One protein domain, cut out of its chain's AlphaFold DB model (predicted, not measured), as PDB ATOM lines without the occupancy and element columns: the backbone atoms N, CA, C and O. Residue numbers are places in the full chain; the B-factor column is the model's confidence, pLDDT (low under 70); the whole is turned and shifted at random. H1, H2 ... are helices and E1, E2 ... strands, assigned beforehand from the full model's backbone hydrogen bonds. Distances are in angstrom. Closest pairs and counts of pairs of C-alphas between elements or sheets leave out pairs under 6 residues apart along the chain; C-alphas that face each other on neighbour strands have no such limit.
ATOM      1  N   GLN A   4      33.705   2.818 -16.046       66.94
ATOM      2  CA  GLN A   4      33.183   2.700 -17.406       66.94
ATOM      3  C   GLN A   4      31.732   2.196 -17.454       66.94
ATOM      4  O   GLN A   4      30.942   2.654 -18.271       66.94
ATOM      5  N   GLU A   5      31.327   1.316 -16.534       65.69
ATOM      6  CA  GLU A   5      29.918   0.929 -16.384       65.69
ATOM      7  C   GLU A   5      29.075   2.093 -15.840       65.69
ATOM      8  O   GLU A   5      27.944   2.282 -16.273       65.69
ATOM      9  N   ARG A   6      29.633   2.920 -14.943       68.00
ATOM     10  CA  ARG A   6      28.991   4.156 -14.455       68.00
ATOM     11  C   ARG A   6      28.794   5.173 -15.573       68.00
ATOM     12  O   ARG A   6      27.710   5.738 -15.670       68.00
ATOM     13  N   GLU A   7      29.794   5.375 -16.425       69.38
ATOM     14  CA  GLU A   7      29.697   6.274 -17.580       69.38
ATOM     15  C   GLU A   7      28.726   5.747 -18.644       69.38
ATOM     16  O   GLU A   7      27.890   6.509 -19.123       69.38
ATOM     17  N   ASN A   8      28.730   4.441 -18.928       68.56
ATOM     18  CA  ASN A   8      27.780   3.828 -19.862       68.56
ATOM     19  C   ASN A   8      26.332   3.882 -19.351       68.56
ATOM     20  O   ASN A   8      25.412   4.131 -20.128       68.56
ATOM     21  N   VAL A   9      26.106   3.665 -18.052       68.12
ATOM     22  CA  VAL A   9      24.778   3.830 -17.440       68.12
ATOM     23  C   VAL A   9      24.347   5.294 -17.508       68.12
ATOM     24  O   VAL A   9      23.204   5.565 -17.862       68.12
ATOM     25  N   LYS A  10      25.261   6.238 -17.257       65.50
ATOM     26  CA  LYS A  10      24.985   7.676 -17.329       65.50
ATOM     27  C   LYS A  10      24.621   8.131 -18.750       65.50
ATOM     28  O   LYS A  10      23.567   8.733 -18.922       65.50
ATOM     29  N   GLN A  11      25.397   7.747 -19.764       65.75
ATOM     30  CA  GLN A  11      25.086   8.043 -21.170       65.75
ATOM     31  C   GLN A  11      23.753   7.417 -21.611       65.75
ATOM     32  O   GLN A  11      22.945   8.068 -22.262       65.75
ATOM     33  N   ARG A  12      23.452   6.183 -21.181       67.19
ATOM     34  CA  ARG A  12      22.160   5.527 -21.470       67.19
ATOM     35  C   ARG A  12      20.958   6.179 -20.788       67.19
ATOM     36  O   ARG A  12      19.832   5.890 -21.187       67.19
ATOM     37  N   ILE A  13      21.168   6.974 -19.741       65.38
ATOM     38  CA  ILE A  13      20.115   7.743 -19.064       65.38
ATOM     39  C   ILE A  13      19.885   9.084 -19.780       65.38
ATOM     40  O   ILE A  13      18.750   9.552 -19.828       65.38
ATOM     41  N   GLU A  14      20.933   9.668 -20.364       66.69
ATOM     42  CA  GLU A  14      20.926  11.002 -20.985       66.69
ATOM     43  C   GLU A  14      20.134  11.083 -22.308       66.69
ATOM     44  O   GLU A  14      19.730  12.173 -22.699       66.69
ATOM     45  N   GLU A  15      19.830   9.953 -22.956       70.19
ATOM     46  CA  GLU A  15      19.070   9.906 -24.223       70.19
ATOM     47  C   GLU A  15      17.649   9.324 -24.084       70.19
ATOM     48  O   GLU A  15      16.984   9.020 -25.077       70.19
ATOM     49  N   ARG A  16      17.144   9.133 -22.857       82.62
ATOM     50  CA  ARG A  16      15.836   8.490 -22.655       82.62
ATOM     51  C   ARG A  16      14.678   9.432 -22.958       82.62
ATOM     52  O   ARG A  16      14.590  10.541 -22.432       82.62
ATOM     53  N   ILE A  17      13.748   8.920 -23.760       89.75
ATOM     54  CA  ILE A  17      12.446   9.525 -24.021       89.75
ATOM     55  C   ILE A  17      11.411   8.745 -23.214       89.75
ATOM     56  O   ILE A  17      11.214   7.549 -23.436       89.75
ATOM     57  N   PHE A  18      10.742   9.413 -22.279       93.25
ATOM     58  CA  PHE A  18       9.671   8.819 -21.487       93.25
ATOM     59  C   PHE A  18       8.320   9.147 -22.112       93.25
ATOM     60  O   PHE A  18       7.994  10.317 -22.300       93.25
ATOM     61  N   GLN A  19       7.534   8.119 -22.425       91.75
ATOM     62  CA  GLN A  19       6.192   8.282 -22.980       91.75
ATOM     63  C   GLN A  19       5.141   8.099 -21.886       91.75
ATOM     64  O   GLN A  19       5.014   7.014 -21.315       91.75
ATOM     65  N   ILE A  20       4.366   9.147 -21.619       92.69
ATOM     66  CA  ILE A  20       3.222   9.116 -20.706       92.69
ATOM     67  C   ILE A  20       1.949   9.112 -21.544       92.69
ATOM     68  O   ILE A  20       1.691  10.047 -22.302       92.69
ATOM     69  N   LYS A  21       1.144   8.054 -21.417       88.69
ATOM     70  CA  LYS A  21      -0.167   7.976 -22.070       88.69
ATOM     71  C   LYS A  21      -1.167   8.823 -21.294       88.69
ATOM     72  O   LYS A  21      -1.377   8.595 -20.103       88.69
ATOM     73  N   LEU A  22      -1.806   9.767 -21.972       82.81
ATOM     74  CA  LEU A  22      -2.895  10.538 -21.396       82.81
ATOM     75  C   LEU A  22      -4.154   9.675 -21.430       82.81
ATOM     76  O   LEU A  22      -4.592   9.223 -22.486       82.81
ATOM     77  N   LYS A  23      -4.723   9.384 -20.256       72.44
ATOM     78  CA  LYS A  23      -6.023   8.711 -20.198       72.44
ATOM     79  C   LYS A  23      -7.063   9.644 -20.807       72.44
ATOM     80  O   LYS A  23      -7.088  10.827 -20.487       72.44
ATOM     81  N   ASN A  24      -7.904   9.083 -21.671       58.03
ATOM     82  CA  ASN A  24      -8.929   9.805 -22.412       58.03
ATOM     83  C   ASN A  24      -9.998  10.325 -21.434       58.03
ATOM     84  O   ASN A  24     -10.967   9.636 -21.116       58.03
ATOM     85  N   THR A  25      -9.778  11.504 -20.858       57.31
ATOM     86  CA  THR A  25     -10.772  12.186 -20.035       57.31
ATOM     87  C   THR A  25     -11.769  12.861 -20.966       57.31
ATOM     88  O   THR A  25     -11.370  13.624 -21.837       57.31
ATOM     89  N   GLN A  26     -13.068  12.614 -20.776       49.53
ATOM     90  CA  GLN A  26     -14.144  13.168 -21.617       49.53
ATOM     91  C   GLN A  26     -14.250  14.709 -21.575       49.53
ATOM     92  O   GLN A  26     -15.048  15.294 -22.303       49.53
ATOM     93  N   HIS A  27     -13.451  15.371 -20.737       55.19
ATOM     94  CA  HIS A  27     -13.414  16.819 -20.593       55.19
ATOM     95  C   HIS A  27     -12.047  17.368 -20.999       55.19
ATOM     96  O   HIS A  27     -11.009  16.792 -20.670       55.19
ATOM     97  N   GLU A  28     -12.064  18.503 -21.695       53.78
ATOM     98  CA  GLU A  28     -10.876  19.245 -22.104       53.78
ATOM     99  C   GLU A  28     -10.127  19.752 -20.860       53.78
ATOM    100  O   GLU A  28     -10.579  20.657 -20.155       53.78
ATOM    101  N   VAL A  29      -8.985  19.135 -20.548       57.84
ATOM    102  CA  VAL A  29      -8.136  19.559 -19.430       57.84
ATOM    103  C   VAL A  29      -7.098  20.544 -19.952       57.84
ATOM    104  O   VAL A  29      -6.126  20.170 -20.606       57.84
ATOM    105  N   VAL A  30      -7.272  21.824 -19.624       58.25
ATOM    106  CA  VAL A  30      -6.252  22.843 -19.883       58.25
ATOM    107  C   VAL A  30      -5.089  22.627 -18.909       58.25
ATOM    108  O   VAL A  30      -5.198  22.942 -17.721       58.25
ATOM    109  N   ILE A  31      -3.968  22.112 -19.426       57.34
ATOM    110  CA  ILE A  31      -2.756  21.711 -18.677       57.34
ATOM    111  C   ILE A  31      -2.216  22.842 -17.773       57.34
ATOM    112  O   ILE A  31      -1.629  22.572 -16.732       57.34
ATOM    113  N   GLY A  32      -2.483  24.111 -18.100       56.94
ATOM    114  CA  GLY A  32      -2.059  25.265 -17.296       56.94
ATOM    115  C   GLY A  32      -2.966  25.657 -16.119       56.94
ATOM    116  O   GLY A  32      -2.545  26.462 -15.294       56.94
ATOM    117  N   LYS A  33      -4.202  25.143 -16.022       60.06
ATOM    118  CA  LYS A  33      -5.178  25.584 -14.998       60.06
ATOM    119  C   LYS A  33      -5.428  24.567 -13.886       60.06
ATOM    120  O   LYS A  33      -5.920  24.942 -12.827       60.06
ATOM    121  N   ASN A  34      -5.094  23.296 -14.104       74.19
ATOM    122  CA  ASN A  34      -5.354  22.242 -13.130       74.19
ATOM    123  C   ASN A  34      -4.055  21.786 -12.453       74.19
ATOM    124  O   ASN A  34      -3.348  20.920 -12.963       74.19
ATOM    125  N   ALA A  35      -3.765  22.344 -11.274       76.69
ATOM    126  CA  ALA A  35      -2.577  22.003 -10.486       76.69
ATOM    127  C   ALA A  35      -2.473  20.501 -10.150       76.69
ATOM    128  O   ALA A  35      -1.374  19.990  -9.938       76.69
ATOM    129  N   ASN A  36      -3.596  19.774 -10.135       80.50
ATOM    130  CA  ASN A  36      -3.592  18.331  -9.901       80.50
ATOM    131  C   ASN A  36      -3.060  17.556 -11.112       80.50
ATOM    132  O   ASN A  36      -2.429  16.518 -10.939       80.50
ATOM    133  N   PHE A  37      -3.257  18.067 -12.329       81.50
ATOM    134  CA  PHE A  37      -2.805  17.402 -13.549       81.50
ATOM    135  C   PHE A  37      -1.280  17.447 -13.690       81.50
ATOM    136  O   PHE A  37      -0.660  16.427 -13.985       81.50
ATOM    137  N   THR A  38      -0.661  18.589 -13.379       85.62
ATOM    138  CA  THR A  38       0.805  18.719 -13.352       85.62
ATOM    139  C   THR A  38       1.431  17.746 -12.355       85.62
ATOM    140  O   THR A  38       2.385  17.058 -12.703       85.62
ATOM    141  N   LYS A  39       0.842  17.596 -11.159       91.75
ATOM    142  CA  LYS A  39       1.315  16.637 -10.145       91.75
ATOM    143  C   LYS A  39       1.230  15.184 -10.618       91.75
ATOM    144  O   LYS A  39       2.137  14.407 -10.339       91.75
ATOM    145  N   ILE A  40       0.171  14.825 -11.348       90.31
ATOM    146  CA  ILE A  40       0.024  13.483 -11.932       90.31
ATOM    147  C   ILE A  40       1.126  13.231 -12.968       90.31
ATOM    148  O   ILE A  40       1.764  12.183 -12.925       90.31
ATOM    149  N   ILE A  41       1.398  14.194 -13.857       92.12
ATOM    150  CA  ILE A  41       2.474  14.064 -14.854       92.12
ATOM    151  C   ILE A  41       3.843  13.971 -14.173       92.12
ATOM    152  O   ILE A  41       4.647  13.126 -14.556       92.12
ATOM    153  N   GLU A  42       4.114  14.799 -13.163       94.44
ATOM    154  CA  GLU A  42       5.363  14.759 -12.392       94.44
ATOM    155  C   GLU A  42       5.571  13.400 -11.714       94.44
ATOM    156  O   GLU A  42       6.657  12.821 -11.797       94.44
ATOM    157  N   GLN A  43       4.528  12.860 -11.083       95.06
ATOM    158  CA  GLN A  43       4.584  11.563 -10.415       95.06
ATOM    159  C   GLN A  43       4.792  10.413 -11.408       95.06
ATOM    160  O   GLN A  43       5.629   9.537 -11.168       95.06
ATOM    161  N   GLU A  44       4.087  10.427 -12.538       94.81
ATOM    162  CA  GLU A  44       4.212   9.408 -13.585       94.81
ATOM    163  C   GLU A  44       5.595   9.467 -14.258       94.81
ATOM    164  O   GLU A  44       6.243   8.438 -14.453       94.81
ATOM    165  N   TYR A  45       6.101  10.676 -14.531       95.94
ATOM    166  CA  TYR A  45       7.456  10.908 -15.034       95.94
ATOM    167  C   TYR A  45       8.515  10.340 -14.084       95.94
ATOM    168  O   TYR A  45       9.373   9.566 -14.512       95.94
ATOM    169  N   ALA A  46       8.444  10.665 -12.790       96.06
ATOM    170  CA  ALA A  46       9.400  10.174 -11.802       96.06
ATOM    171  C   ALA A  46       9.346   8.645 -11.655       96.06
ATOM    172  O   ALA A  46      10.387   8.002 -11.517       96.06
ATOM    173  N   THR A  47       8.150   8.058 -11.742       95.81
ATOM    174  CA  THR A  47       7.949   6.604 -11.708       95.81
ATOM    175  C   THR A  47       8.612   5.935 -12.910       95.81
ATOM    176  O   THR A  47       9.445   5.051 -12.731       95.81
ATOM    177  N   LYS A  48       8.352   6.423 -14.131       94.94
ATOM    178  CA  LYS A  48       8.985   5.926 -15.367       94.94
ATOM    179  C   LYS A  48      10.505   6.082 -15.345       94.94
ATOM    180  O   LYS A  48      11.231   5.211 -15.826       94.94
ATOM    181  N   TYR A  49      10.991   7.171 -14.754       93.56
ATOM    182  CA  TYR A  49      12.418   7.403 -14.577       93.56
ATOM    183  C   TYR A  49      13.044   6.342 -13.658       93.56
ATOM    184  O   TYR A  49      14.040   5.727 -14.037       93.56
ATOM    185  N   LEU A  50      12.440   6.061 -12.498       93.62
ATOM    186  CA  LEU A  50      12.912   5.040 -11.549       93.62
ATOM    187  C   LEU A  50      12.810   3.613 -12.105       93.62
ATOM    188  O   LEU A  50      13.777   2.860 -11.994       93.62
ATOM    189  N   GLU A  51      11.707   3.279 -12.785       92.69
ATOM    190  CA  GLU A  51      11.531   2.000 -13.494       92.69
ATOM    191  C   GLU A  51      12.680   1.762 -14.476       92.69
ATOM    192  O   GLU A  51      13.264   0.680 -14.529       92.69
ATOM    193  N   SER A  52      13.069   2.802 -15.215       90.31
ATOM    194  CA  SER A  52      14.157   2.710 -16.182       90.31
ATOM    195  C   SER A  52      15.530   2.486 -15.527       90.31
ATOM    196  O   SER A  52      16.447   1.960 -16.165       90.31
ATOM    197  N   LEU A  53      15.693   2.881 -14.261       87.69
ATOM    198  CA  LEU A  53      16.890   2.621 -13.458       87.69
ATOM    199  C   LEU A  53      16.847   1.258 -12.749       87.69
ATOM    200  O   LEU A  53      17.832   0.892 -12.113       87.69
ATOM    201  N   GLY A  54      15.737   0.518 -12.841       90.00
ATOM    202  CA  GLY A  54      15.526  -0.719 -12.087       90.00
ATOM    203  C   GLY A  54      15.338  -0.489 -10.583       90.00
ATOM    204  O   GLY A  54      15.644  -1.375  -9.792       90.00
ATOM    205  N   ILE A  55      14.883   0.703 -10.179       92.88
ATOM    206  CA  ILE A  55      14.649   1.077  -8.778       92.88
ATOM    207  C   ILE A  55      13.141   1.113  -8.521       92.88
ATOM    208  O   ILE A  55      12.385   1.681  -9.308       92.88
ATOM    209  N   GLU A  56      12.696   0.555  -7.394       93.25
ATOM    210  CA  GLU A  56      11.287   0.594  -7.000       93.25
ATOM    211  C   GLU A  56      10.818   2.031  -6.683       93.25
ATOM    212  O   GLU A  56      11.498   2.818  -6.003       93.25
ATOM    213  N   ALA A  57       9.633   2.379  -7.190       95.44
ATOM    214  CA  ALA A  57       9.045   3.708  -7.077       95.44
ATOM    215  C   ALA A  57       8.433   3.951  -5.686       95.44
ATOM    216  O   ALA A  57       7.225   3.887  -5.490       95.44
ATOM    217  N   ASN A  58       9.282   4.264  -4.707       96.94
ATOM    218  CA  ASN A  58       8.853   4.714  -3.381       96.94
ATOM    219  C   ASN A  58       8.774   6.256  -3.315       96.94
ATOM    220  O   ASN A  58       9.511   6.954  -4.015       96.94
ATOM    221  N   GLN A  59       7.936   6.813  -2.435       96.38
ATOM    222  CA  GLN A  59       7.700   8.254  -2.279       96.38
ATOM    223  C   GLN A  59       8.999   9.047  -2.048       96.38
ATOM    224  O   GLN A  59       9.181  10.122  -2.619       96.38
ATOM    225  N   LYS A  60       9.945   8.483  -1.286       96.31
ATOM    226  CA  LYS A  60      11.277   9.072  -1.065       96.31
ATOM    227  C   LYS A  60      12.104   9.158  -2.357       96.31
ATOM    228  O   LYS A  60      12.742  10.178  -2.612       96.31
ATOM    229  N   ASN A  61      12.063   8.116  -3.188       92.31
ATOM    230  CA  ASN A  61      12.786   8.065  -4.462       92.31
ATOM    231  C   ASN A  61      12.156   9.013  -5.490       92.31
ATOM    232  O   ASN A  61      12.872   9.715  -6.201       92.31
ATOM    233  N   ILE A  62      10.823   9.092  -5.519       95.50
ATOM    234  CA  ILE A  62      10.076  10.021  -6.377       95.50
ATOM    235  C   ILE A  62      10.452  11.470  -6.046       95.50
ATOM    236  O   ILE A  62      10.818  12.229  -6.942       95.50
ATOM    237  N   GLN A  63      10.450  11.848  -4.762       95.50
ATOM    238  CA  GLN A  63      10.860  13.191  -4.334       95.50
ATOM    239  C   GLN A  63      12.315  13.504  -4.706       95.50
ATOM    240  O   GLN A  63      12.619  14.627  -5.108       95.50
ATOM    241  N   MET A  64      13.213  12.519  -4.616       94.94
ATOM    242  CA  MET A  64      14.609  12.679  -5.031       94.94
ATOM    243  C   MET A  64      14.734  12.957  -6.537       94.94
ATOM    244  O   MET A  64      15.478  13.861  -6.923       94.94
ATOM    245  N   ILE A  65      13.999  12.227  -7.386       94.75
ATOM    246  CA  ILE A  65      13.989  12.470  -8.837       94.75
ATOM    247  C   ILE A  65      13.411  13.845  -9.151       94.75
ATOM    248  O   ILE A  65      14.047  14.599  -9.876       94.75
ATOM    249  N   LEU A  66      12.275  14.218  -8.562       94.50
ATOM    250  CA  LEU A  66      11.662  15.527  -8.804       94.50
ATOM    251  C   LEU A  66      12.548  16.691  -8.339       94.50
ATOM    252  O   LEU A  66      12.559  17.742  -8.974       94.50
ATOM    253  N   LYS A  67      13.336  16.500  -7.275       94.75
ATOM    254  CA  LYS A  67      14.296  17.498  -6.785       94.75
ATOM    255  C   LYS A  67      15.510  17.655  -7.710       94.75
ATOM    256  O   LYS A  67      15.934  18.779  -7.968       94.75
ATOM    257  N   ASN A  68      16.076  16.549  -8.196       92.00
ATOM    258  CA  ASN A  68      17.317  16.562  -8.984       92.00
ATOM    259  C   ASN A  68      17.075  16.755 -10.493       92.00
ATOM    260  O   ASN A  68      17.866  17.410 -11.174       92.00
ATOM    261  N   TYR A  69      15.962  16.224 -10.998       91.38
ATOM    262  CA  TYR A  69      15.553  16.217 -12.403       91.38
ATOM    263  C   TYR A  69      14.107  16.714 -12.551       91.38
ATOM    264  O   TYR A  69      13.237  15.954 -12.982       91.38
ATOM    265  N   PRO A  70      13.821  17.974 -12.182       92.88
ATOM    266  CA  PRO A  70      12.472  18.516 -12.256       92.88
ATOM    267  C   PRO A  70      11.959  18.548 -13.700       92.88
ATOM    268  O   PRO A  70      12.714  18.786 -14.649       92.88
ATOM    269  N   LEU A  71      10.648  18.358 -13.858       90.62
ATOM    270  CA  LEU A  71       9.984  18.286 -15.160       90.62
ATOM    271  C   LEU A  71      10.200  19.558 -16.003       90.62
ATOM    272  O   LEU A  71      10.332  19.478 -17.219       90.62
ATOM    273  N   ASN A  72      10.333  20.723 -15.357       89.25
ATOM    274  CA  ASN A  72      10.607  22.007 -16.014       89.25
ATOM    275  C   ASN A  72      11.969  22.090 -16.733       89.25
ATOM    276  O   ASN A  72      12.197  23.029 -17.492       89.25
ATOM    277  N   ARG A  73      12.882  21.138 -16.494       87.81
ATOM    278  CA  ARG A  73      14.163  21.013 -17.210       87.81
ATOM    279  C   ARG A  73      14.103  20.027 -18.373       87.81
ATOM    280  O   ARG A  73      15.088  19.889 -19.093       87.81
ATOM    281  N   CYS A  74      12.989  19.329 -18.541       89.75
ATOM    282  CA  CYS A  74      12.808  18.367 -19.613       89.75
ATOM    283  C   CYS A  74      12.151  19.037 -20.824       89.75
ATOM    284  O   CYS A  74      11.360  19.969 -20.693       89.75
ATOM    285  N   GLU A  75      12.462  18.545 -22.017       89.06
ATOM    286  CA  GLU A  75      11.744  18.924 -23.229       89.06
ATOM    287  C   GLU A  75      10.492  18.055 -23.348       89.06
ATOM    288  O   GLU A  75      10.578  16.827 -23.351       89.06
ATOM    289  N   ILE A  76       9.327  18.692 -23.412       91.19
ATOM    290  CA  ILE A  76       8.031  18.017 -23.438       91.19
ATOM    291  C   ILE A  76       7.422  18.212 -24.823       91.19
ATOM    292  O   ILE A  76       7.181  19.341 -25.244       91.19
ATOM    293  N   THR A  77       7.146  17.118 -25.529       90.31
ATOM    294  CA  THR A  77       6.506  17.143 -26.851       90.31
ATOM    295  C   THR A  77       5.241  16.289 -26.854       90.31
ATOM    296  O   THR A  77       5.179  15.238 -26.217       90.31
ATOM    297  N   GLY A  78       4.200  16.743 -27.556       89.31
ATOM    298  CA  GLY A  78       2.969  15.970 -27.736       89.31
ATOM    299  C   GLY A  78       3.144  14.906 -28.818       89.31
ATOM    300  O   GLY A  78       3.579  15.214 -29.927       89.31
ATOM    301  N   GLY A  79       2.799  13.658 -28.507       86.62
ATOM    302  CA  GLY A  79       2.678  12.573 -29.471       86.62
ATOM    303  C   GLY A  79       1.224  12.406 -29.911       86.62
ATOM    304  O   GLY A  79       0.331  12.160 -29.093       86.62
ATOM    305  N   TRP A  80       1.002  12.545 -31.215       84.44
ATOM    306  CA  TRP A  80      -0.310  12.528 -31.855       84.44
ATOM    307  C   TRP A  80      -0.523  11.184 -32.544       84.44
ATOM    308  O   TRP A  80       0.334  10.744 -33.315       84.44
ATOM    309  N   ASN A  81      -1.663  10.535 -32.304       77.50
ATOM    310  CA  ASN A  81      -2.090   9.446 -33.175       77.50
ATOM    311  C   ASN A  81      -2.617  10.026 -34.506       77.50
ATOM    312  O   ASN A  81      -2.931  11.211 -34.607       77.50
ATOM    313  N   THR A  82      -2.715   9.203 -35.551       59.88
ATOM    314  CA  THR A  82      -3.042   9.607 -36.936       59.88
ATOM    315  C   THR A  82      -4.428  10.240 -37.152       59.88
ATOM    316  O   THR A  82      -4.779  10.538 -38.291       59.88
ATOM    317  N   SER A  83      -5.227  10.440 -36.103       55.62
ATOM    318  CA  SER A  83      -6.651  10.788 -36.209       55.62
ATOM    319  C   SER A  83      -7.138  11.882 -35.249       55.62
ATOM    320  O   SER A  83      -8.308  12.252 -35.326       55.62
ATOM    321  N   GLY A  84      -6.292  12.409 -34.357       54.41
ATOM    322  CA  GLY A  84      -6.727  13.286 -33.261       54.41
ATOM    323  C   GLY A  84      -6.444  14.783 -33.440       54.41
ATOM    324  O   GLY A  84      -5.388  15.177 -33.927       54.41
ATOM    325  N   LEU A  85      -7.378  15.618 -32.960       64.56
ATOM    326  CA  LEU A  85      -7.181  17.049 -32.650       64.56
ATOM    327  C   LEU A  85      -6.491  17.276 -31.292       64.56
ATOM    328  O   LEU A  85      -6.149  18.412 -30.970       64.56
ATOM    329  N   TYR A  86      -6.269  16.210 -30.515       73.56
ATOM    330  CA  TYR A  86      -5.630  16.230 -29.198       73.56
ATOM    331  C   TYR A  86      -4.456  15.241 -29.158       73.56
ATOM    332  O   TYR A  86      -4.456  14.243 -29.880       73.56
ATOM    333  N   ALA A  87      -3.442  15.535 -28.341       80.31
ATOM    334  CA  ALA A  87      -2.310  14.636 -28.139       80.31
ATOM    335  C   ALA A  87      -2.703  13.513 -27.166       80.31
ATOM    336  O   ALA A  87      -3.177  13.791 -26.068       80.31
ATOM    337  N   ASP A  88      -2.455  12.258 -27.538       85.75
ATOM    338  CA  ASP A  88      -2.757  11.091 -26.687       85.75
ATOM    339  C   ASP A  88      -1.581  10.695 -25.795       85.75
ATOM    340  O   ASP A  88      -1.709   9.922 -24.842       85.75
ATOM    341  N   THR A  89      -0.391  11.177 -26.142       88.94
ATOM    342  CA  THR A  89       0.851  10.851 -25.451       88.94
ATOM    343  C   THR A  89       1.669  12.106 -25.231       88.94
ATOM    344  O   THR A  89       1.669  13.022 -26.051       88.94
ATOM    345  N   ILE A  90       2.382  12.146 -24.114       92.44
ATOM    346  CA  ILE A  90       3.396  13.153 -23.826       92.44
ATOM    347  C   ILE A  90       4.751  12.451 -23.854       92.44
ATOM    348  O   ILE A  90       4.969  11.498 -23.109       92.44
ATOM    349  N   ASN A  91       5.655  12.926 -24.704       93.50
ATOM    350  CA  ASN A  91       7.041  12.486 -24.763       93.50
ATOM    351  C   ASN A  91       7.906  13.477 -23.976       93.50
ATOM    352  O   ASN A  91       7.946  14.662 -24.309       93.50
ATOM    353  N   ILE A  92       8.600  12.996 -22.949       94.31
ATOM    354  CA  ILE A  92       9.483  13.792 -22.095       94.31
ATOM    355  C   ILE A  92      10.925  13.374 -22.369       94.31
ATOM    356  O   ILE A  92      11.299  12.230 -22.108       94.31
ATOM    357  N   VAL A  93      11.734  14.299 -22.879       92.94
ATOM    358  CA  VAL A  93      13.166  14.108 -23.136       92.94
ATOM    359  C   VAL A  93      13.960  14.794 -22.031       92.94
ATOM    360  O   VAL A  93      13.861  16.009 -21.831       92.94
ATOM    361  N   VAL A  94      14.755  14.024 -21.291       88.88
ATOM    362  CA  VAL A  94      15.529  14.548 -20.160       88.88
ATOM    363  C   VAL A  94      16.830  15.153 -20.675       88.88
ATOM    364  O   VAL A  94      17.821  14.458 -20.861       88.88
ATOM    365  N   ARG A  95      16.849  16.471 -20.893       75.25
ATOM    366  CA  ARG A  95      18.084  17.187 -21.234       75.25
ATOM    367  C   ARG A  95      18.810  17.589 -19.952       75.25
ATOM    368  O   ARG A  95      18.306  18.400 -19.176       75.25
TER     369      ARG A  95
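AT A GLANCE: This is residues 4 to 95 of the 559 residues of an uncharacterized protein of Paramecium tetraurelia (UniProt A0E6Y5). A small sheet of three strands has the long helix H2 running slantwise over one face, chiefly over E1, while its other face is bare; H3 crosses H2 about perpendicularly and is not on the sheet. H1 extends past one end of the sheet as an arm, and the long link of residues 22 to 34 loops out beyond the opposite end, where residues 30 to 36 stand free. The printed part has 92 residues with three named helices and three named strands, in the order H1 E1 H2 H3 E2 E3, and its class is mixed, helices and strands. The sheet's order is E1, E3, E2, antiparallel throughout. The whole is only just compact, close to loose, with a radius of gyration of the C-alphas of 14.4 A, and is elongated, spanning 47 by 30 by 21 A.

IN THESE COORDINATES: Find C-alpha 4 at (33.183, 2.700, -17.406), where H1 begins; it covers residues 4 to 14 and is 15.2 A long from first to last C-alpha. Next look at E1, residues 17 to 21, which covers 12.9 A. After the long link, find C-alpha 35 at (-2.577, 22.003, -10.486); from there H2 runs through residues 35 to 52 for 26.2 A, the longest helix. H3 follows as residues 59 to 68, 14.4 A long. E2 is residues 75 to 79, 12.7 A, and E3 is residues 89 to 93, 12.9 A, ending at C-alpha 93 at (13.166, 14.108, -23.136).

HOW THE PARTS SIT: Begin at the sheet, where E3 is the inner strand and E1 and E2 are the edge strands. E1 and E3 are antiparallel at 159 degrees between their directions; look for N 18 and O 92 at 2.9 A and N 20 and O 90 at 2.8 A, both within hydrogen-bond range. E3 and E2, a hairpin, are antiparallel at 153 degrees, with N 77 and O 91 at 2.9 A and N 91 and O 77 at 2.8 A within that range. H2 is on the sheet at a height over the sheet of 9.8 A, and with E1, E3 and E2 makes two layers, a helix on one face of a sheet. It is over E1 and only just over E3, on which 3 of its C-alphas fall; on the local plane its line and that of E1 stand at 50 degrees, slantwise to the strands. The closest C-alphas of E1 and H2 are those of Phe 18 and Lys 48, 6.8 A apart. With its residues 42 to 50 alone H2 touches H3, about perpendicular at 84 degrees; their closest C-alphas, those of Ala 46 and Ile 62, are 5.5 A apart. E1, then H2 and H3, then E2 make a split strand-helix-strand unit, two strands running the same way with E3 between them, and its crossover is right-handed. H1 is not on the sheet and is only just apart from H2, at 8.3 A between closest C-alphas. In H1, H2 and H3 every O i to N i+4 pair is within hydrogen-bond range.

THE WHOLE: The two C-alphas farthest apart are those of Gln 4 and His 27, at 48.8 A. The printed part has no cut from residue 4 to residue 95. The link from E1 to H2, 13 residues, is long; that from H1 to E1 is tight, and the other three are short. Read the B-factor column: the mean pLDDT of the printed part is 81.8, and the model's confidence is low, under 70, at residues 4 to 14, which are H1, at 24 to 33 and at 82 to 85.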